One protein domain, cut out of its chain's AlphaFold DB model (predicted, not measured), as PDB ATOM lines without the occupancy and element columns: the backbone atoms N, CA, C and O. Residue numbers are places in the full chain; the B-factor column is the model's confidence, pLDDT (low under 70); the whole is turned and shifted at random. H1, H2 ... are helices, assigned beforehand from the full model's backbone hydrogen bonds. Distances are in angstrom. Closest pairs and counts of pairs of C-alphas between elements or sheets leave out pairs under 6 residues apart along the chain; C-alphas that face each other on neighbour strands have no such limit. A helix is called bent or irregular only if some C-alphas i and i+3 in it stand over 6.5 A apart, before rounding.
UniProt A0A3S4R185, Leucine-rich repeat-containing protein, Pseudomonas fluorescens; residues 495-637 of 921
ATOM      1  N   GLY A 495     132.224 163.132 150.547       46.22
ATOM      2  CA  GLY A 495     132.568 161.792 150.967       46.22
ATOM      3  C   GLY A 495     131.422 161.196 151.765       46.22
ATOM      4  O   GLY A 495     130.784 161.851 152.598       46.22
ATOM      5  N   GLU A 496     131.200 159.901 151.567       55.66
ATOM      6  CA  GLU A 496     130.245 159.145 152.372       55.66
ATOM      7  C   GLU A 496     130.551 159.340 153.871       55.66
ATOM      8  O   GLU A 496     129.646 159.572 154.666       55.66
ATOM      9  N   LEU A 497     131.844 159.405 154.212       52.41
ATOM     10  CA  LEU A 497     132.395 159.739 155.528       52.41
ATOM     11  C   LEU A 497     131.754 160.972 156.193       52.41
ATOM     12  O   LEU A 497     131.392 160.893 157.364       52.41
ATOM     13  N   VAL A 498     131.591 162.105 155.496       55.56
ATOM     14  CA  VAL A 498     131.032 163.330 156.109       55.56
ATOM     15  C   VAL A 498     129.534 163.197 156.361       55.56
ATOM     16  O   VAL A 498     129.048 163.657 157.394       55.56
ATOM     17  N   ARG A 499     128.792 162.502 155.491       61.66
ATOM     18  CA  ARG A 499     127.369 162.227 155.751       61.66
ATOM     19  C   ARG A 499     127.168 161.189 156.849       61.66
ATOM     20  O   ARG A 499     126.266 161.353 157.660       61.66
ATOM     21  N   LEU A 500     128.019 160.167 156.928       70.56
ATOM     22  CA  LEU A 500     127.993 159.214 158.040       70.56
ATOM     23  C   LEU A 500     128.375 159.889 159.367       70.56
ATOM     24  O   LEU A 500     127.776 159.558 160.383       70.56
ATOM     25  N   ARG A 501     129.271 160.887 159.356       70.19
ATOM     26  CA  ARG A 501     129.548 161.760 160.512       70.19
ATOM     27  C   ARG A 501     128.350 162.608 160.918       70.19
ATOM     28  O   ARG A 501     127.975 162.565 162.080       70.19
ATOM     29  N   ALA A 502     127.696 163.292 159.979       63.28
ATOM     30  CA  ALA A 502     126.490 164.067 160.280       63.28
ATOM     31  C   ALA A 502     125.386 163.195 160.916       63.28
ATOM     32  O   ALA A 502     124.764 163.602 161.894       63.28
ATOM     33  N   ILE A 503     125.206 161.965 160.418       78.19
ATOM     34  CA  ILE A 503     124.298 160.962 160.998       78.19
ATOM     35  C   ILE A 503     124.786 160.486 162.381       78.19
ATOM     36  O   ILE A 503     123.968 160.312 163.280       78.19
ATOM     37  N   ALA A 504     126.095 160.312 162.591       77.00
ATOM     38  CA  ALA A 504     126.666 159.933 163.887       77.00
ATOM     39  C   ALA A 504     126.517 161.030 164.955       77.00
ATOM     40  O   ALA A 504     126.234 160.713 166.106       77.00
ATOM     41  N   ASP A 505     126.668 162.302 164.576       73.44
ATOM     42  CA  ASP A 505     126.455 163.456 165.453       73.44
ATOM     43  C   ASP A 505     124.962 163.591 165.815       73.44
ATOM     44  O   ASP A 505     124.608 163.681 166.996       73.44
ATOM     45  N   GLN A 506     124.085 163.528 164.802       77.81
ATOM     46  CA  GLN A 506     122.621 163.589 164.925       77.81
ATOM     47  C   GLN A 506     122.047 162.461 165.796       77.81
ATOM     48  O   GLN A 506     121.126 162.698 166.575       77.81
ATOM     49  N   TYR A 507     122.605 161.252 165.699       82.06
ATOM     50  CA  TYR A 507     122.184 160.072 166.461       82.06
ATOM     51  C   TYR A 507     123.257 159.616 167.466       82.06
ATOM     52  O   TYR A 507     123.457 158.424 167.695       82.06
ATOM     53  N   SER A 508     123.947 160.564 168.099       80.19
ATOM     54  CA  SER A 508     125.067 160.292 169.013       80.19
ATOM     55  C   SER A 508     124.698 159.431 170.234       80.19
ATOM     56  O   SER A 508     125.507 158.604 170.656       80.19
ATOM     57  N   GLU A 509     123.466 159.520 170.750       79.62
ATOM     58  CA  GLU A 509     122.967 158.597 171.789       79.62
ATOM     59  C   GLU A 509     122.817 157.158 171.265       79.62
ATOM     60  O   GLU A 509     123.249 156.212 171.924       79.62
ATOM     61  N   LEU A 510     122.290 156.977 170.046       86.62
ATOM     62  CA  LEU A 510     122.199 155.667 169.388       86.62
ATOM     63  C   LEU A 510     123.589 155.055 169.191       86.62
ATOM     64  O   LEU A 510     123.777 153.868 169.444       86.62
ATOM     65  N   MET A 511     124.572 155.869 168.803       89.06
ATOM     66  CA  MET A 511     125.961 155.435 168.636       89.06
ATOM     67  C   MET A 511     126.600 154.984 169.954       89.06
ATOM     68  O   MET A 511     127.299 153.971 169.967       89.06
ATOM     69  N   ALA A 512     126.326 155.685 171.059       81.62
ATOM     70  CA  ALA A 512     126.829 155.340 172.390       81.62
ATOM     71  C   ALA A 512     126.201 154.063 172.984       81.62
ATOM     72  O   ALA A 512     126.804 153.438 173.856       81.62
ATOM     73  N   VAL A 513     125.011 153.664 172.521       83.38
ATOM     74  CA  VAL A 513     124.370 152.389 172.891       83.38
ATOM     75  C   VAL A 513     124.749 151.262 171.914       83.38
ATOM     76  O   VAL A 513     124.868 150.108 172.326       83.38
ATOM     77  N   ALA A 514     124.987 151.574 170.636       79.81
ATOM     78  CA  ALA A 514     125.418 150.604 169.628       79.81
ATOM     79  C   ALA A 514     126.865 150.121 169.832       79.81
ATOM     80  O   ALA A 514     127.126 148.930 169.689       79.81
ATOM     81  N   PHE A 515     127.804 151.010 170.182       80.75
ATOM     82  CA  PHE A 515     129.237 150.696 170.207       80.75
ATOM     83  C   PHE A 515     129.948 151.163 171.484       80.75
ATOM     84  O   PHE A 515     129.694 152.247 172.006       80.75
ATOM     85  N   HIS A 516     130.920 150.372 171.953       77.62
ATOM     86  CA  HIS A 516     131.828 150.799 173.022       77.62
ATOM     87  C   HIS A 516     132.750 151.936 172.527       77.62
ATOM     88  O   HIS A 516     133.221 151.849 171.392       77.62
ATOM     89  N   PRO A 517     133.112 152.944 173.349       70.38
ATOM     90  CA  PRO A 517     133.967 154.065 172.925       70.38
ATOM     91  C   PRO A 517     135.367 153.706 172.391       70.38
ATOM     92  O   PRO A 517     136.018 154.549 171.777       70.38
ATOM     93  N   ASP A 518     135.839 152.474 172.610       69.75
ATOM     94  CA  ASP A 518     137.098 151.961 172.039       69.75
ATOM     95  C   ASP A 518     136.959 151.457 170.587       69.75
ATOM     96  O   ASP A 518     137.969 151.186 169.930       69.75
ATOM     97  N   VAL A 519     135.731 151.305 170.071       63.28
ATOM     98  CA  VAL A 519     135.477 150.923 168.674       63.28
ATOM     99  C   VAL A 519     135.866 152.096 167.765       63.28
ATOM    100  O   VAL A 519     135.348 153.200 167.938       63.28
ATOM    101  N   PRO A 520     136.758 151.906 166.774       60.22
ATOM    102  CA  PRO A 520     137.094 152.957 165.830       60.22
ATOM    103  C   PRO A 520     135.855 153.399 165.052       60.22
ATOM    104  O   PRO A 520     135.156 152.564 164.485       60.22
ATOM    105  N   GLU A 521     135.668 154.714 164.919       67.06
ATOM    106  CA  GLU A 521     134.694 155.346 164.010       67.06
ATOM    107  C   GLU A 521     134.648 154.646 162.637       67.06
ATOM    108  O   GLU A 521     133.594 154.365 162.078       67.06
ATOM    109  N   SER A 522     135.823 154.261 162.139       59.22
ATOM    110  CA  SER A 522     136.003 153.606 160.850       59.22
ATOM    111  C   SER A 522     135.350 152.222 160.711       59.22
ATOM    112  O   SER A 522     135.301 151.697 159.602       59.22
ATOM    113  N   GLN A 523     134.902 151.608 161.809       64.44
ATOM    114  CA  GLN A 523     134.180 150.330 161.827       64.44
ATOM    115  C   GLN A 523     132.659 150.522 161.921       64.44
ATOM    116  O   GLN A 523     131.914 149.642 161.503       64.44
ATOM    117  N   THR A 524     132.178 151.675 162.397       79.12
ATOM    118  CA  THR A 524     130.738 151.922 162.586       79.12
ATOM    119  C   THR A 524     130.033 152.399 161.311       79.12
ATOM    120  O   THR A 524     128.804 152.437 161.256       79.12
ATOM    121  N   TYR A 525     130.787 152.715 160.251       79.75
ATOM    122  CA  TYR A 525     130.257 153.233 158.986       79.75
ATOM    123  C   TYR A 525     129.209 152.332 158.313       79.75
ATOM    124  O   TYR A 525     128.296 152.850 157.680       79.75
ATOM    125  N   HIS A 526     129.273 151.007 158.467       79.62
ATOM    126  CA  HIS A 526     128.223 150.112 157.961       79.62
ATOM    127  C   HIS A 526     126.897 150.272 158.720       79.62
ATOM    128  O   HIS A 526     125.840 150.364 158.099       79.62
ATOM    129  N   PHE A 527     126.946 150.378 160.050       87.44
ATOM    130  CA  PHE A 527     125.768 150.662 160.868       87.44
ATOM    131  C   PHE A 527     125.220 152.058 160.567       87.44
ATOM    132  O   PHE A 527     124.022 152.209 160.349       87.44
ATOM    133  N   LEU A 528     126.093 153.061 160.437       85.56
ATOM    134  CA  LEU A 528     125.711 154.421 160.050       85.56
ATOM    135  C   LEU A 528     125.087 154.484 158.647       85.56
ATOM    136  O   LEU A 528     124.164 155.265 158.453       85.56
ATOM    137  N   ARG A 529     125.514 153.650 157.683       82.56
ATOM    138  CA  ARG A 529     124.837 153.506 156.376       82.56
ATOM    139  C   ARG A 529     123.406 152.985 156.557       82.56
ATOM    140  O   ARG A 529     122.497 153.479 155.899       82.56
ATOM    141  N   GLY A 530     123.201 152.037 157.474       87.94
ATOM    142  CA  GLY A 530     121.882 151.534 157.864       87.94
ATOM    143  C   GLY A 530     121.013 152.582 158.569       87.94
ATOM    144  O   GLY A 530     119.887 152.812 158.146       87.94
ATOM    145  N   VAL A 531     121.534 153.281 159.585       87.81
ATOM    146  CA  VAL A 531     120.823 154.370 160.293       87.81
ATOM    147  C   VAL A 531     120.492 155.525 159.349       87.81
ATOM    148  O   VAL A 531     119.375 156.037 159.373       87.81
ATOM    149  N   LYS A 532     121.424 155.889 158.461       81.62
ATOM    150  CA  LYS A 532     121.192 156.849 157.379       81.62
ATOM    151  C   LYS A 532     120.035 156.392 156.494       81.62
ATOM    152  O   LYS A 532     119.135 157.184 156.249       81.62
ATOM    153  N   LEU A 533     120.026 155.124 156.069       80.38
ATOM    154  CA  LEU A 533     118.927 154.565 155.285       80.38
ATOM    155  C   LEU A 533     117.594 154.648 156.040       80.38
ATOM    156  O   LEU A 533     116.596 155.019 155.431       80.38
ATOM    157  N   LEU A 534     117.577 154.349 157.346       82.12
ATOM    158  CA  LEU A 534     116.384 154.476 158.184       82.12
ATOM    159  C   LEU A 534     115.845 155.907 158.191       82.12
ATOM    160  O   LEU A 534     114.704 156.111 157.795       82.12
ATOM    161  N   HIS A 535     116.679 156.885 158.545       76.06
ATOM    162  CA  HIS A 535     116.312 158.305 158.546       76.06
ATOM    163  C   HIS A 535     115.860 158.813 157.160       76.06
ATOM    164  O   HIS A 535     114.956 159.634 157.051       76.06
ATOM    165  N   GLU A 536     116.463 158.305 156.084       69.44
ATOM    166  CA  GLU A 536     116.161 158.699 154.703       69.44
ATOM    167  C   GLU A 536     114.924 158.011 154.086       69.44
ATOM    168  O   GLU A 536     114.402 158.481 153.070       69.44
ATOM    169  N   HIS A 537     114.464 156.879 154.635       61.22
ATOM    170  CA  HIS A 537     113.452 156.035 153.980       61.22
ATOM    171  C   HIS A 537     112.268 155.616 154.861       61.22
ATOM    172  O   HIS A 537     111.264 155.153 154.315       61.22
ATOM    173  N   PHE A 538     112.359 155.772 156.179       67.00
ATOM    174  CA  PHE A 538     111.390 155.275 157.152       67.00
ATOM    175  C   PHE A 538     111.030 156.371 158.163       67.00
ATOM    176  O   PHE A 538     111.716 157.385 158.261       67.00
ATOM    177  N   ALA A 539     109.937 156.191 158.906       64.31
ATOM    178  CA  ALA A 539     109.547 157.148 159.940       64.31
ATOM    179  C   ALA A 539     110.598 157.198 161.065       64.31
ATOM    180  O   ALA A 539     111.175 156.164 161.410       64.31
ATOM    181  N   ASP A 540     110.779 158.355 161.715       63.34
ATOM    182  CA  ASP A 540     111.722 158.512 162.842       63.34
ATOM    183  C   ASP A 540     111.475 157.501 163.979       63.34
ATOM    184  O   ASP A 540     112.404 157.086 164.675       63.34
ATOM    185  N   GLN A 541     110.229 157.031 164.117       65.94
ATOM    186  CA  GLN A 541     109.846 155.943 165.020       65.94
ATOM    187  C   GLN A 541     110.689 154.674 164.810       65.94
ATOM    188  O   GLN A 541     111.058 154.042 165.793       65.94
ATOM    189  N   CYS A 542     111.072 154.332 163.575       78.69
ATOM    190  CA  CYS A 542     111.924 153.173 163.298       78.69
ATOM    191  C   CYS A 542     113.321 153.331 163.916       78.69
ATOM    192  O   CYS A 542     113.847 152.370 164.472       78.69
ATOM    193  N   VAL A 543     113.908 154.535 163.892       78.50
ATOM    194  CA  VAL A 543     115.212 154.799 164.537       78.50
ATOM    195  C   VAL A 543     115.089 154.713 166.064       78.50
ATOM    196  O   VAL A 543     115.967 154.153 166.724       78.50
ATOM    197  N   LEU A 544     113.963 155.165 166.630       77.56
ATOM    198  CA  LEU A 544     113.644 154.976 168.051       77.56
ATOM    199  C   LEU A 544     113.446 153.490 168.413       77.56
ATOM    200  O   LEU A 544     113.880 153.066 169.486       77.56
ATOM    201  N   SER A 545     112.873 152.672 167.523       83.56
ATOM    202  CA  SER A 545     112.791 151.215 167.701       83.56
ATOM    203  C   SER A 545     114.173 150.551 167.705       83.56
ATOM    204  O   SER A 545     114.397 149.662 168.525       83.56
ATOM    205  N   VAL A 546     115.124 151.003 166.870       88.44
ATOM    206  CA  VAL A 546     116.527 150.534 166.947       88.44
ATOM    207  C   VAL A 546     117.153 150.907 168.289       88.44
ATOM    208  O   VAL A 546     117.793 150.068 168.920       88.44
ATOM    209  N   TYR A 547     116.946 152.144 168.752       84.75
ATOM    210  CA  TYR A 547     117.475 152.610 170.036       84.75
ATOM    211  C   TYR A 547     116.980 151.749 171.207       84.75
ATOM    212  O   TYR A 547     117.787 151.243 171.988       84.75
ATOM    213  N   LYS A 548     115.663 151.502 171.275       83.62
ATOM    214  CA  LYS A 548     115.046 150.604 172.263       83.62
ATOM    215  C   LYS A 548     115.631 149.188 172.175       83.62
ATOM    216  O   LYS A 548     116.088 148.658 173.186       83.62
ATOM    217  N   ALA A 549     115.690 148.607 170.976       88.12
ATOM    218  CA  ALA A 549     116.193 147.249 170.776       88.12
ATOM    219  C   ALA A 549     117.668 147.087 171.175       88.12
ATOM    220  O   ALA A 549     118.027 146.056 171.740       88.12
ATOM    221  N   LEU A 550     118.519 148.095 170.949       86.69
ATOM    222  CA  LEU A 550     119.911 148.078 171.410       86.69
ATOM    223  C   LEU A 550     120.025 148.175 172.940       86.69
ATOM    224  O   LEU A 550     120.878 147.505 173.521       86.69
ATOM    225  N   ILE A 551     119.163 148.947 173.615       81.81
ATOM    226  CA  ILE A 551     119.095 148.961 175.089       81.81
ATOM    227  C   ILE A 551     118.693 147.572 175.609       81.81
ATOM    228  O   ILE A 551     119.414 146.986 176.419       81.81
ATOM    229  N   ASP A 552     117.594 147.012 175.099       84.38
ATOM    230  CA  ASP A 552     117.074 145.706 175.525       84.38
ATOM    231  C   ASP A 552     118.010 144.538 175.160       84.38
ATOM    232  O   ASP A 552     117.981 143.487 175.805       84.38
ATOM    233  N   ALA A 553     118.856 144.701 174.142       79.81
ATOM    234  CA  ALA A 553     119.917 143.767 173.783       79.81
ATOM    235  C   ALA A 553     121.131 143.866 174.724       79.81
ATOM    236  O   ALA A 553     121.575 142.844 175.249       79.81
ATOM    237  N   ASN A 554     121.610 145.080 175.022       79.94
ATOM    238  CA  ASN A 554     122.726 145.320 175.949       79.94
ATOM    239  C   ASN A 554     122.455 144.817 177.381       79.94
ATOM    240  O   ASN A 554     123.391 144.484 178.105       79.94
ATOM    241  N   VAL A 555     121.185 144.731 177.795       84.62
ATOM    242  CA  VAL A 555     120.778 144.117 179.075       84.62
ATOM    243  C   VAL A 555     120.973 142.588 179.085       84.62
ATOM    244  O   VAL A 555     121.097 141.998 180.159       84.62
ATOM    245  N   LYS A 556     121.015 141.937 177.914       79.81
ATOM    246  CA  LYS A 556     121.142 140.477 177.758       79.81
ATOM    247  C   LYS A 556     122.591 140.051 177.521       79.81
ATOM    248  O   LYS A 556     123.143 139.303 178.328       79.81
ATOM    249  N   SER A 557     123.197 140.497 176.419       70.69
ATOM    250  CA  SER A 557     124.547 140.098 176.011       70.69
ATOM    251  C   SER A 557     125.147 141.029 174.947       70.69
ATOM    252  O   SER A 557     124.453 141.823 174.314       70.69
ATOM    253  N   TYR A 558     126.459 140.901 174.728       66.81
ATOM    254  CA  TYR A 558     127.144 141.537 173.599       66.81
ATOM    255  C   TYR A 558     126.683 140.956 172.249       66.81
ATOM    256  O   TYR A 558     126.516 141.697 171.283       66.81
ATOM    257  N   ASP A 559     126.400 139.654 172.199       64.31
ATOM    258  CA  ASP A 559     125.994 138.964 170.973       64.31
ATOM    259  C   ASP A 559     124.586 139.404 170.529       64.31
ATOM    260  O   ASP A 559     124.349 139.634 169.344       64.31
ATOM    261  N   ASP A 560     123.669 139.623 171.482       71.62
ATOM    262  CA  ASP A 560     122.352 140.229 171.239       71.62
ATOM    263  C   ASP A 560     122.483 141.641 170.643       71.62
ATOM    264  O   ASP A 560     121.769 141.973 169.694       71.62
ATOM    265  N   ASN A 561     123.397 142.476 171.164       82.19
ATOM    266  CA  ASN A 561     123.666 143.805 170.600       82.19
ATOM    267  C   ASN A 561     124.162 143.667 169.153       82.19
ATOM    268  O   ASN A 561     123.588 144.264 168.239       82.19
ATOM    269  N   GLN A 562     125.162 142.812 168.928       76.81
ATOM    270  CA  GLN A 562     125.755 142.619 167.610       76.81
ATOM    271  C   GLN A 562     124.740 142.057 166.596       76.81
ATOM    272  O   GLN A 562     124.803 142.400 165.415       76.81
ATOM    273  N   LEU A 563     123.745 141.268 167.025       76.81
ATOM    274  CA  LEU A 563     122.616 140.846 166.183       76.81
ATOM    275  C   LEU A 563     121.738 142.024 165.732       76.81
ATOM    276  O   LEU A 563     121.318 142.045 164.571       76.81
ATOM    277  N   VAL A 564     121.469 143.000 166.605       84.38
ATOM    278  CA  VAL A 564     120.723 144.224 166.255       84.38
ATOM    279  C   VAL A 564     121.561 145.101 165.317       84.38
ATOM    280  O   VAL A 564     121.086 145.448 164.232       84.38
ATOM    281  N   VAL A 565     122.828 145.368 165.659       83.12
ATOM    282  CA  VAL A 565     123.777 146.135 164.824       83.12
ATOM    283  C   VAL A 565     123.885 145.533 163.421       83.12
ATOM    284  O   VAL A 565     123.606 146.221 162.439       83.12
ATOM    285  N   ASN A 566     124.178 144.233 163.310       79.38
ATOM    286  CA  ASN A 566     124.317 143.539 162.024       79.38
ATOM    287  C   ASN A 566     123.006 143.506 161.214       79.38
ATOM    288  O   ASN A 566     123.046 143.351 159.994       79.38
ATOM    289  N   SER A 567     121.843 143.624 161.866       88.69
ATOM    290  CA  SER A 567     120.549 143.720 161.174       88.69
ATOM    291  C   SER A 567     120.350 145.096 160.538       88.69
ATOM    292  O   SER A 567     119.840 145.175 159.425       88.69
ATOM    293  N   ILE A 568     120.807 146.166 161.195       92.94
ATOM    294  CA  ILE A 568     120.788 147.525 160.636       92.94
ATOM    295  C   ILE A 568     121.853 147.699 159.555       92.94
ATOM    296  O   ILE A 568     121.555 148.264 158.503       92.94
ATOM    297  N   GLU A 569     123.054 147.141 159.750       87.25
ATOM    298  CA  GLU A 569     124.084 147.124 158.707       87.25
ATOM    299  C   GLU A 569     123.583 146.525 157.389       87.25
ATOM    300  O   GLU A 569     123.992 146.975 156.327       87.25
ATOM    301  N   ALA A 570     122.752 145.480 157.441       83.81
ATOM    302  CA  ALA A 570     122.337 144.718 156.264       83.81
ATOM    303  C   ALA A 570     121.395 145.486 155.314       83.81
ATOM    304  O   ALA A 570     121.265 145.129 154.140       83.81
ATOM    305  N   LEU A 571     120.721 146.530 155.805       87.94
ATOM    306  CA  LEU A 571     119.636 147.199 155.085       87.94
ATOM    307  C   LEU A 571     120.035 147.831 153.737       87.94
ATOM    308  O   LEU A 571     119.303 147.608 152.768       87.94
ATOM    309  N   PRO A 572     121.163 148.561 153.599       84.00
ATOM    310  CA  PRO A 572     121.526 149.214 152.339       84.00
ATOM    311  C   PRO A 572     121.813 148.221 151.206       84.00
ATOM    312  O   PRO A 572     121.534 148.513 150.043       84.00
ATOM    313  N   GLU A 573     122.338 147.030 151.515       81.94
ATOM    314  CA  GLU A 573     122.525 145.980 150.510       81.94
ATOM    315  C   GLU A 573     121.236 145.210 150.208       81.94
ATOM    316  O   GLU A 573     121.002 144.877 149.045       81.94
ATOM    317  N   LEU A 574     120.379 144.960 151.205       83.31
ATOM    318  CA  LEU A 574     119.078 144.312 150.983       83.31
ATOM    319  C   LEU A 574     118.157 145.168 150.108       83.31
ATOM    320  O   LEU A 574     117.501 144.621 149.222       83.31
ATOM    321  N   GLN A 575     118.172 146.495 150.272       83.69
ATOM    322  CA  GLN A 575     117.455 147.426 149.394       83.69
ATOM    323  C   GLN A 575     117.884 147.275 147.924       83.69
ATOM    324  O   GLN A 575     117.048 147.283 147.024       83.69
ATOM    325  N   GLN A 576     119.187 147.113 147.675       75.25
ATOM    326  CA  GLN A 576     119.754 147.044 146.323       75.25
ATOM    327  C   GLN A 576     119.624 145.648 145.693       75.25
ATOM    328  O   GLN A 576     119.452 145.528 144.478       75.25
ATOM    329  N   LEU A 577     119.684 144.578 146.493       71.25
ATOM    330  CA  LEU A 577     119.495 143.210 146.005       71.25
ATOM    331  C   LEU A 577     118.022 142.859 145.767       71.25
ATOM    332  O   LEU A 577     117.696 142.255 144.743       71.25
ATOM    333  N   LEU A 578     117.152 143.218 146.714       78.00
ATOM    334  CA  LEU A 578     115.773 142.741 146.829       78.00
ATOM    335  C   LEU A 578     114.746 143.897 146.861       78.00
ATOM    336  O   LEU A 578     113.870 143.874 147.726       78.00
ATOM    337  N   PRO A 579     114.791 144.895 145.953       70.81
ATOM    338  CA  PRO A 579     113.966 146.108 146.055       70.81
ATOM    339  C   PRO A 579     112.464 145.815 146.210       70.81
ATOM    340  O   PRO A 579     111.812 146.398 147.074       70.81
ATOM    341  N   GLU A 580     111.938 144.835 145.467       69.56
ATOM    342  CA  GLU A 580     110.525 144.422 145.526       69.56
ATOM    343  C   GLU A 580     110.113 143.839 146.893       69.56
ATOM    344  O   GLU A 580     109.014 144.107 147.377       69.56
ATOM    345  N   ARG A 581     110.993 143.060 147.550       74.69
ATOM    346  CA  ARG A 581     110.736 142.497 148.892       74.69
ATOM    347  C   ARG A 581     111.195 143.439 150.012       74.69
ATOM    348  O   ARG A 581     110.782 143.261 151.151       74.69
ATOM    349  N   PHE A 582     111.998 144.467 149.732       80.31
ATOM    350  CA  PHE A 582     112.588 145.313 150.774       80.31
ATOM    351  C   PHE A 582     111.535 145.981 151.671       80.31
ATOM    352  O   PHE A 582     111.710 146.012 152.885       80.31
ATOM    353  N   ARG A 583     110.390 146.398 151.107       73.81
ATOM    354  CA  ARG A 583     109.251 146.927 151.882       73.81
ATOM    355  C   ARG A 583     108.659 145.896 152.857       73.81
ATOM    356  O   ARG A 583     108.279 146.257 153.968       73.81
ATOM    357  N   GLN A 584     108.596 144.623 152.459       76.06
ATOM    358  CA  GLN A 584     108.174 143.527 153.337       76.06
ATOM    359  C   GLN A 584     109.227 143.277 154.423       76.06
ATOM    360  O   GLN A 584     108.877 143.268 155.597       76.06
ATOM    361  N   LEU A 585     110.509 143.175 154.054       77.38
ATOM    362  CA  LEU A 585     111.622 142.998 154.999       77.38
ATOM    363  C   LEU A 585     111.654 144.094 156.072       77.38
ATOM    364  O   LEU A 585     111.868 143.803 157.244       77.38
ATOM    365  N   SER A 586     111.397 145.350 155.701       77.50
ATOM    366  CA  SER A 586     111.313 146.447 156.667       77.50
ATOM    367  C   SER A 586     110.090 146.371 157.586       77.50
ATOM    368  O   SER A 586     110.189 146.778 158.736       77.50
ATOM    369  N   ALA A 587     108.958 145.834 157.119       75.88
ATOM    370  CA  ALA A 587     107.777 145.614 157.960       75.88
ATOM    371  C   ALA A 587     107.925 144.375 158.868       75.88
ATOM    372  O   ALA A 587     107.354 144.327 159.953       75.88
ATOM    373  N   GLU A 588     108.718 143.386 158.445       81.25
ATOM    374  CA  GLU A 588     109.142 142.242 159.263       81.25
ATOM    375  C   GLU A 588     110.161 142.678 160.340       81.25
ATOM    376  O   GLU A 588     110.117 142.179 161.463       81.25
ATOM    377  N   LEU A 589     111.030 143.650 160.025       83.06
ATOM    378  CA  LEU A 589     112.014 144.245 160.939       83.06
ATOM    379  C   LEU A 589     111.399 145.219 161.958       83.06
ATOM    380  O   LEU A 589     111.845 145.251 163.103       83.06
ATOM    381  N   PHE A 590     110.403 146.015 161.559       81.62
ATOM    382  CA  PHE A 590     109.733 147.010 162.405       81.62
ATOM    383  C   PHE A 590     108.257 146.647 162.595       81.62
ATOM    384  O   PHE A 590     107.387 147.079 161.838       81.62
ATOM    385  N   SER A 591     107.981 145.850 163.630       71.25
ATOM    386  CA  SER A 591     106.609 145.552 164.051       71.25
ATOM    387  C   SER A 591     105.973 146.753 164.766       71.25
ATOM    388  O   SER A 591     106.657 147.703 165.145       71.25
ATOM    389  N   THR A 592     104.660 146.705 165.002       57.03
ATOM    390  CA  THR A 592     103.889 147.816 165.594       57.03
ATOM    391  C   THR A 592     104.255 148.180 167.039       57.03
ATOM    392  O   THR A 592     103.779 149.201 167.524       57.03
ATOM    393  N   GLU A 593     105.064 147.372 167.735       55.03
ATOM    394  CA  GLU A 593     105.505 147.645 169.117       55.03
ATOM    395  C   GLU A 593     107.032 147.524 169.318       55.03
ATOM    396  O   GLU A 593     107.575 148.146 170.239       55.03
ATOM    397  N   ASP A 594     107.737 146.764 168.466       70.94
ATOM    398  CA  ASP A 594     109.166 146.456 168.624       70.94
ATOM    399  C   ASP A 594     109.921 146.154 167.315       70.94
ATOM    400  O   ASP A 594     109.350 145.678 166.330       70.94
ATOM    401  N   MET A 595     111.241 146.377 167.330       84.81
ATOM    402  CA  MET A 595     112.149 145.927 166.268       84.81
ATOM    403  C   MET A 595     112.520 144.449 166.467       84.81
ATOM    404  O   MET A 595     112.928 144.043 167.556       84.81
ATOM    405  N   VAL A 596     112.462 143.654 165.396       85.81
ATOM    406  CA  VAL A 596     112.850 142.236 165.383       85.81
ATOM    407  C   VAL A 596     114.083 142.051 164.502       85.81
ATOM    408  O   VAL A 596     114.004 142.207 163.289       85.81
ATOM    409  N   SER A 597     115.230 141.699 165.095       86.31
ATOM    410  CA  SER A 597     116.479 141.448 164.356       86.31
ATOM    411  C   SER A 597     116.272 140.489 163.178       86.31
ATOM    412  O   SER A 597     115.686 139.419 163.342       86.31
ATOM    413  N   LEU A 598     116.809 140.855 162.009       83.50
ATOM    414  CA  LEU A 598     116.595 140.135 160.751       83.50
ATOM    415  C   LEU A 598     116.961 138.640 160.853       83.50
ATOM    416  O   LEU A 598     117.897 138.270 161.573       83.50
ATOM    417  N   PRO A 599     116.303 137.764 160.080       80.00
ATOM    418  CA  PRO A 599     116.806 136.431 159.787       80.00
ATOM    419  C   PRO A 599     118.284 136.416 159.367       80.00
ATOM    420  O   PRO A 599     118.789 137.265 158.631       80.00
ATOM    421  N   GLU A 600     118.999 135.396 159.833       70.00
ATOM    422  CA  GLU A 600     120.447 135.267 159.649       70.00
ATOM    423  C   GLU A 600     120.859 135.205 158.171       70.00
ATOM    424  O   GLU A 600     121.817 135.863 157.770       70.00
ATOM    425  N   HIS A 601     120.091 134.488 157.348       66.25
ATOM    426  CA  HIS A 601     120.346 134.353 155.915       66.25
ATOM    427  C   HIS A 601     120.270 135.693 155.158       66.25
ATOM    428  O   HIS A 601     121.021 135.897 154.208       66.25
ATOM    429  N   GLU A 602     119.436 136.638 155.604       77.44
ATOM    430  CA  GLU A 602     119.322 137.978 155.012       77.44
ATOM    431  C   GLU A 602     120.498 138.878 155.424       77.44
ATOM    432  O   GLU A 602     121.072 139.559 154.571       77.44
ATOM    433  N   ARG A 603     120.959 138.801 156.683       78.38
ATOM    434  CA  ARG A 603     122.216 139.455 157.103       78.38
ATOM    435  C   ARG A 603     123.429 138.925 156.334       78.38
ATOM    436  O   ARG A 603     124.273 139.707 155.900       78.38
ATOM    437  N   LEU A 604     123.515 137.608 156.139       60.50
ATOM    438  CA  LEU A 604     124.614 136.979 155.403       60.50
ATOM    439  C   LEU A 604     124.560 137.296 153.904       60.50
ATOM    440  O   LEU A 604     125.599 137.572 153.302       60.50
ATOM    441  N   LEU A 605     123.369 137.328 153.301       70.12
ATOM    442  CA  LEU A 605     123.172 137.795 151.928       70.12
ATOM    443  C   LEU A 605     123.686 139.234 151.758       70.12
ATOM    444  O   LEU A 605     124.472 139.495 150.846       70.12
ATOM    445  N   ALA A 606     123.322 140.139 152.670       72.44
ATOM    446  CA  ALA A 606     123.781 141.527 152.668       72.44
ATOM    447  C   ALA A 606     125.306 141.656 152.815       72.44
ATOM    448  O   ALA A 606     125.953 142.320 152.005       72.44
ATOM    449  N   ALA A 607     125.903 140.974 153.797       63.50
ATOM    450  CA  ALA A 607     127.344 141.022 154.048       63.50
ATOM    451  C   ALA A 607     128.173 140.491 152.862       63.50
ATOM    452  O   ALA A 607     129.198 141.084 152.503       63.50
ATOM    453  N   ASN A 608     127.709 139.417 152.210       61.25
ATOM    454  CA  ASN A 608     128.304 138.902 150.976       61.25
ATOM    455  C   ASN A 608     128.188 139.925 149.836       61.25
ATOM    456  O   ASN A 608     129.180 140.253 149.186       61.25
ATOM    457  N   ALA A 609     126.996 140.484 149.625       65.50
ATOM    458  CA  ALA A 609     126.735 141.485 148.595       65.50
ATOM    459  C   ALA A 609     127.601 142.745 148.763       65.50
ATOM    460  O   ALA A 609     128.139 143.268 147.783       65.50
ATOM    461  N   ARG A 610     127.798 143.186 150.011       71.62
ATOM    462  CA  ARG A 610     128.689 144.294 150.361       71.62
ATOM    463  C   ARG A 610     130.131 143.992 149.977       71.62
ATOM    464  O   ARG A 610     130.748 144.790 149.277       71.62
ATOM    465  N   ASN A 611     130.646 142.821 150.362       60.66
ATOM    466  CA  ASN A 611     132.007 142.416 150.019       60.66
ATOM    467  C   ASN A 611     132.237 142.369 148.502       60.66
ATOM    468  O   ASN A 611     133.265 142.859 148.036       60.66
ATOM    469  N   LEU A 612     131.286 141.844 147.723       57.75
ATOM    470  CA  LEU A 612     131.402 141.818 146.262       57.75
ATOM    471  C   LEU A 612     131.483 143.236 145.667       57.75
ATOM    472  O   LEU A 612     132.292 143.469 144.771       57.75
ATOM    473  N   ARG A 613     130.722 144.205 146.196       63.50
ATOM    474  CA  ARG A 613     130.817 145.618 145.780       63.50
ATOM    475  C   ARG A 613     132.143 146.258 146.200       63.50
ATOM    476  O   ARG A 613     132.840 146.805 145.352       63.50
ATOM    477  N   GLU A 614     132.516 146.160 147.476       58.44
ATOM    478  CA  GLU A 614     133.712 146.813 148.041       58.44
ATOM    479  C   GLU A 614     135.036 146.229 147.494       58.44
ATOM    480  O   GLU A 614     136.046 146.929 147.449       58.44
ATOM    481  N   THR A 615     135.030 144.985 146.993       49.88
ATOM    482  CA  THR A 615     136.174 144.355 146.296       49.88
ATOM    483  C   THR A 615     136.150 144.501 144.764       49.88
ATOM    484  O   THR A 615     137.070 144.032 144.092       49.88
ATOM    485  N   GLY A 616     135.138 145.162 144.191       49.41
ATOM    486  CA  GLY A 616     135.028 145.397 142.743       49.41
ATOM    487  C   GLY A 616     134.630 144.169 141.912       49.41
ATOM    488  O   GLY A 616     134.940 144.095 140.722       49.41
ATOM    489  N   ARG A 617     133.963 143.182 142.520       51.19
ATOM    490  CA  ARG A 617     133.489 141.935 141.891       51.19
ATOM    491  C   ARG A 617     132.075 142.109 141.326       51.19
ATOM    492  O   ARG A 617     131.120 141.460 141.752       51.19
ATOM    493  N   HIS A 618     131.933 143.032 140.380       58.31
ATOM    494  CA  HIS A 618     130.626 143.471 139.878       58.31
ATOM    495  C   HIS A 618     129.841 142.372 139.135       58.31
ATOM    496  O   HIS A 618     128.622 142.310 139.272       58.31
ATOM    497  N   GLU A 619     130.519 141.465 138.420       49.34
ATOM    498  CA  GLU A 619     129.872 140.319 137.754       49.34
ATOM    499  C   GLU A 619     129.292 139.313 138.766       49.34
ATOM    500  O   GLU A 619     128.133 138.916 138.647       49.34
ATOM    501  N   ASP A 620     130.053 138.963 139.812       50.78
ATOM    502  CA  ASP A 620     129.564 138.124 140.916       50.78
ATOM    503  C   ASP A 620     128.388 138.788 141.647       50.78
ATOM    504  O   ASP A 620     127.429 138.115 142.022       50.78
ATOM    505  N   TYR A 621     128.440 140.112 141.848       60.91
ATOM    506  CA  TYR A 621     127.347 140.861 142.467       60.91
ATOM    507  C   TYR A 621     126.072 140.816 141.611       60.91
ATOM    508  O   TYR A 621     124.989 140.585 142.144       60.91
ATOM    509  N   ALA A 622     126.187 140.973 140.289       58.16
ATOM    510  CA  ALA A 622     125.056 140.846 139.371       58.16
ATOM    511  C   ALA A 622     124.479 139.416 139.365       58.16
ATOM    512  O   ALA A 622     123.259 139.241 139.378       58.16
ATOM    513  N   ALA A 623     125.333 138.389 139.427       58.50
ATOM    514  CA  ALA A 623     124.904 136.997 139.558       58.50
ATOM    515  C   ALA A 623     124.195 136.722 140.901       58.50
ATOM    516  O   ALA A 623     123.171 136.035 140.925       58.50
ATOM    517  N   LEU A 624     124.687 137.296 142.006       63.66
ATOM    518  CA  LEU A 624     124.043 137.229 143.321       63.66
ATOM    519  C   LEU A 624     122.687 137.951 143.321       63.66
ATOM    520  O   LEU A 624     121.712 137.411 143.838       63.66
ATOM    521  N   GLN A 625     122.601 139.132 142.702       66.88
ATOM    522  CA  GLN A 625     121.356 139.889 142.557       66.88
ATOM    523  C   GLN A 625     120.317 139.121 141.727       66.88
ATOM    524  O   GLN A 625     119.146 139.088 142.101       66.88
ATOM    525  N   LEU A 626     120.730 138.453 140.644       64.25
ATOM    526  CA  LEU A 626     119.844 137.589 139.859       64.25
ATOM    527  C   LEU A 626     119.352 136.387 140.682       64.25
ATOM    528  O   LEU A 626     118.148 136.148 140.751       64.25
ATOM    529  N   ALA A 627     120.253 135.670 141.360       63.50
ATOM    530  CA  ALA A 627     119.892 134.522 142.194       63.50
ATOM    531  C   ALA A 627     118.930 134.901 143.338       63.50
ATOM    532  O   ALA A 627     117.965 134.178 143.592       63.50
ATOM    533  N   ALA A 628     119.155 136.055 143.973       65.19
ATOM    534  CA  ALA A 628     118.307 136.592 145.033       65.19
ATOM    535  C   ALA A 628     116.905 136.978 144.518       65.19
ATOM    536  O   ALA A 628     115.906 136.634 145.148       65.19
ATOM    537  N   ARG A 629     116.809 137.618 143.340       66.12
ATOM    538  CA  ARG A 629     115.524 137.929 142.674       66.12
ATOM    539  C   ARG A 629     114.740 136.679 142.273       66.12
ATOM    540  O   ARG A 629     113.516 136.689 142.319       66.12
ATOM    541  N   GLU A 630     115.430 135.602 141.910       68.81
ATOM    542  CA  GLU A 630     114.819 134.303 141.601       68.81
ATOM    543  C   GLU A 630     114.442 133.477 142.849       68.81
ATOM    544  O   GLU A 630     114.021 132.328 142.721       68.81
ATOM    545  N   GLY A 631     114.600 134.023 144.063       58.88
ATOM    546  CA  GLY A 631     114.265 133.329 145.310       58.88
ATOM    547  C   GLY A 631     115.167 132.129 145.620       58.88
ATOM    548  O   GLY A 631     114.801 131.274 146.428       58.88
ATOM    549  N   ARG A 632     116.344 132.036 144.987       52.59
ATOM    550  CA  ARG A 632     117.331 130.992 145.289       52.59
ATOM    551  C   ARG A 632     118.047 131.360 146.588       52.59
ATOM    552  O   ARG A 632     118.551 132.473 146.720       52.59
ATOM    553  N   ALA A 633     118.119 130.422 147.530       44.16
ATOM    554  CA  ALA A 633     118.806 130.644 148.798       44.16
ATOM    555  C   ALA A 633     120.289 131.004 148.583       44.16
ATOM    556  O   ALA A 633     120.992 130.360 147.798       44.16
ATOM    557  N   ALA A 634     120.767 132.009 149.320       44.97
ATOM    558  CA  ALA A 634     122.197 132.175 149.544       44.97
ATOM    559  C   ALA A 634     122.724 130.960 150.340       44.97
ATOM    560  O   ALA A 634     121.973 130.418 151.150       44.97
ATOM    561  N   PRO A 635     123.979 130.514 150.136       40.12
ATOM    562  CA  PRO A 635     124.542 129.404 150.902       40.12
ATOM    563  C   PRO A 635     124.482 129.656 152.415       40.12
ATOM    564  O   PRO A 635     124.888 130.722 152.877       40.12
ATOM    565  N   ASP A 636     123.975 128.678 153.164       32.97
ATOM    566  CA  ASP A 636     123.725 128.807 154.599       32.97
ATOM    567  C   ASP A 636     125.007 128.960 155.436       32.97
ATOM    568  O   ASP A 636     125.943 128.175 155.294       32.97
ATOM    569  N   LYS A 637     124.932 129.907 156.384       38.41
ATOM    570  CA  LYS A 637     125.766 130.103 157.589       38.41
ATOM    571  C   LYS A 637     127.252 130.460 157.397       38.41
ATOM    572  O   LYS A 637     127.878 130.177 156.379       38.41
TER     573      LYS A 637
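What this domain is: This is residues 495 to 637 of the 921 residues of the protein "Leucine-rich repeat-containing protein" of Pseudomonas fluorescens (UniProt A0A3S4R185). This is a helical body in two parts: H1, H4 and H5 pack on the kinked H3 with H2 on H4, and the hairpin of H8 and H9 makes the far part, the short H6 bridging the two. H7 lies alongside H6. The printed part has 143 residues with nine named helices, H1 to H9 in chain order, and no named strand; it is all helix, compact, with a radius of gyration of the C-alphas of 14.9 A and spans of 39 by 35 by 27 A.

How they stand to each other: Start at the hub, H3, residues 521 to 537, irregular, with C-alphas 523 and 526 7.1 A apart. Its residues 525 to 532 alone touch H1, residues 495 to 506, about perpendicular at 76 degrees; the closest C-alphas, Leu 500 and Leu 528, are 5.7 A apart. Residues 565 to 569 alone of H5, residues 558 to 569, touch residues 526 to 531 alone of H3; the closest C-alphas, Phe 527 and Glu 569, are 4.5 A apart. H4, residues 540 to 554, makes a hairpin with H5, whose residues 560 to 565 alone touch it, at a shallow tilt of 23 degrees; the closest C-alphas, Ala 553 and Asn 561, are 4.9 A apart. H2, residues 508 to 514, touches H4, the C-alphas of Leu 510 and Tyr 547 closest at 5.7 A. H6, residues 571 to 577, touches H8, residues 600 to 614, the C-alphas of Glu 573 and Ala 606 closest at 5.1 A. Residues 624 to 629 alone of H9, residues 618 to 629, touch H6, the C-alphas of Leu 577 and Gln 625 closest at 5.1 A. H7, residues 579 to 589, touches no helix and is only just irregular, with C-alphas 580 and 583 6.9 A apart. Every O i to N i+4 pair is within hydrogen-bond range in H2, H4, H5, H8 and H9; H1 has 7 of 8, H3 10 of 13, H6 2 of 3 and H7 5 of 7.

Where its parts are: Find C-alpha 521 at (134.694, 155.346, 164.010), where H3 begins its 23.5 A; H4 measures 21.6 A and H8 21.1 A. H1 begins at (132.568, 161.792, 150.967), and H9 ends at C-alpha 629, (115.524, 137.929, 142.674).

The domain as a whole: The two farthest C-alphas, Val 555 and Glu 619, are 42.5 A apart. The printed part has no cut, and no link is long. Its mean pLDDT is 71.9; 55 residues are under 70, among them 611 to 637.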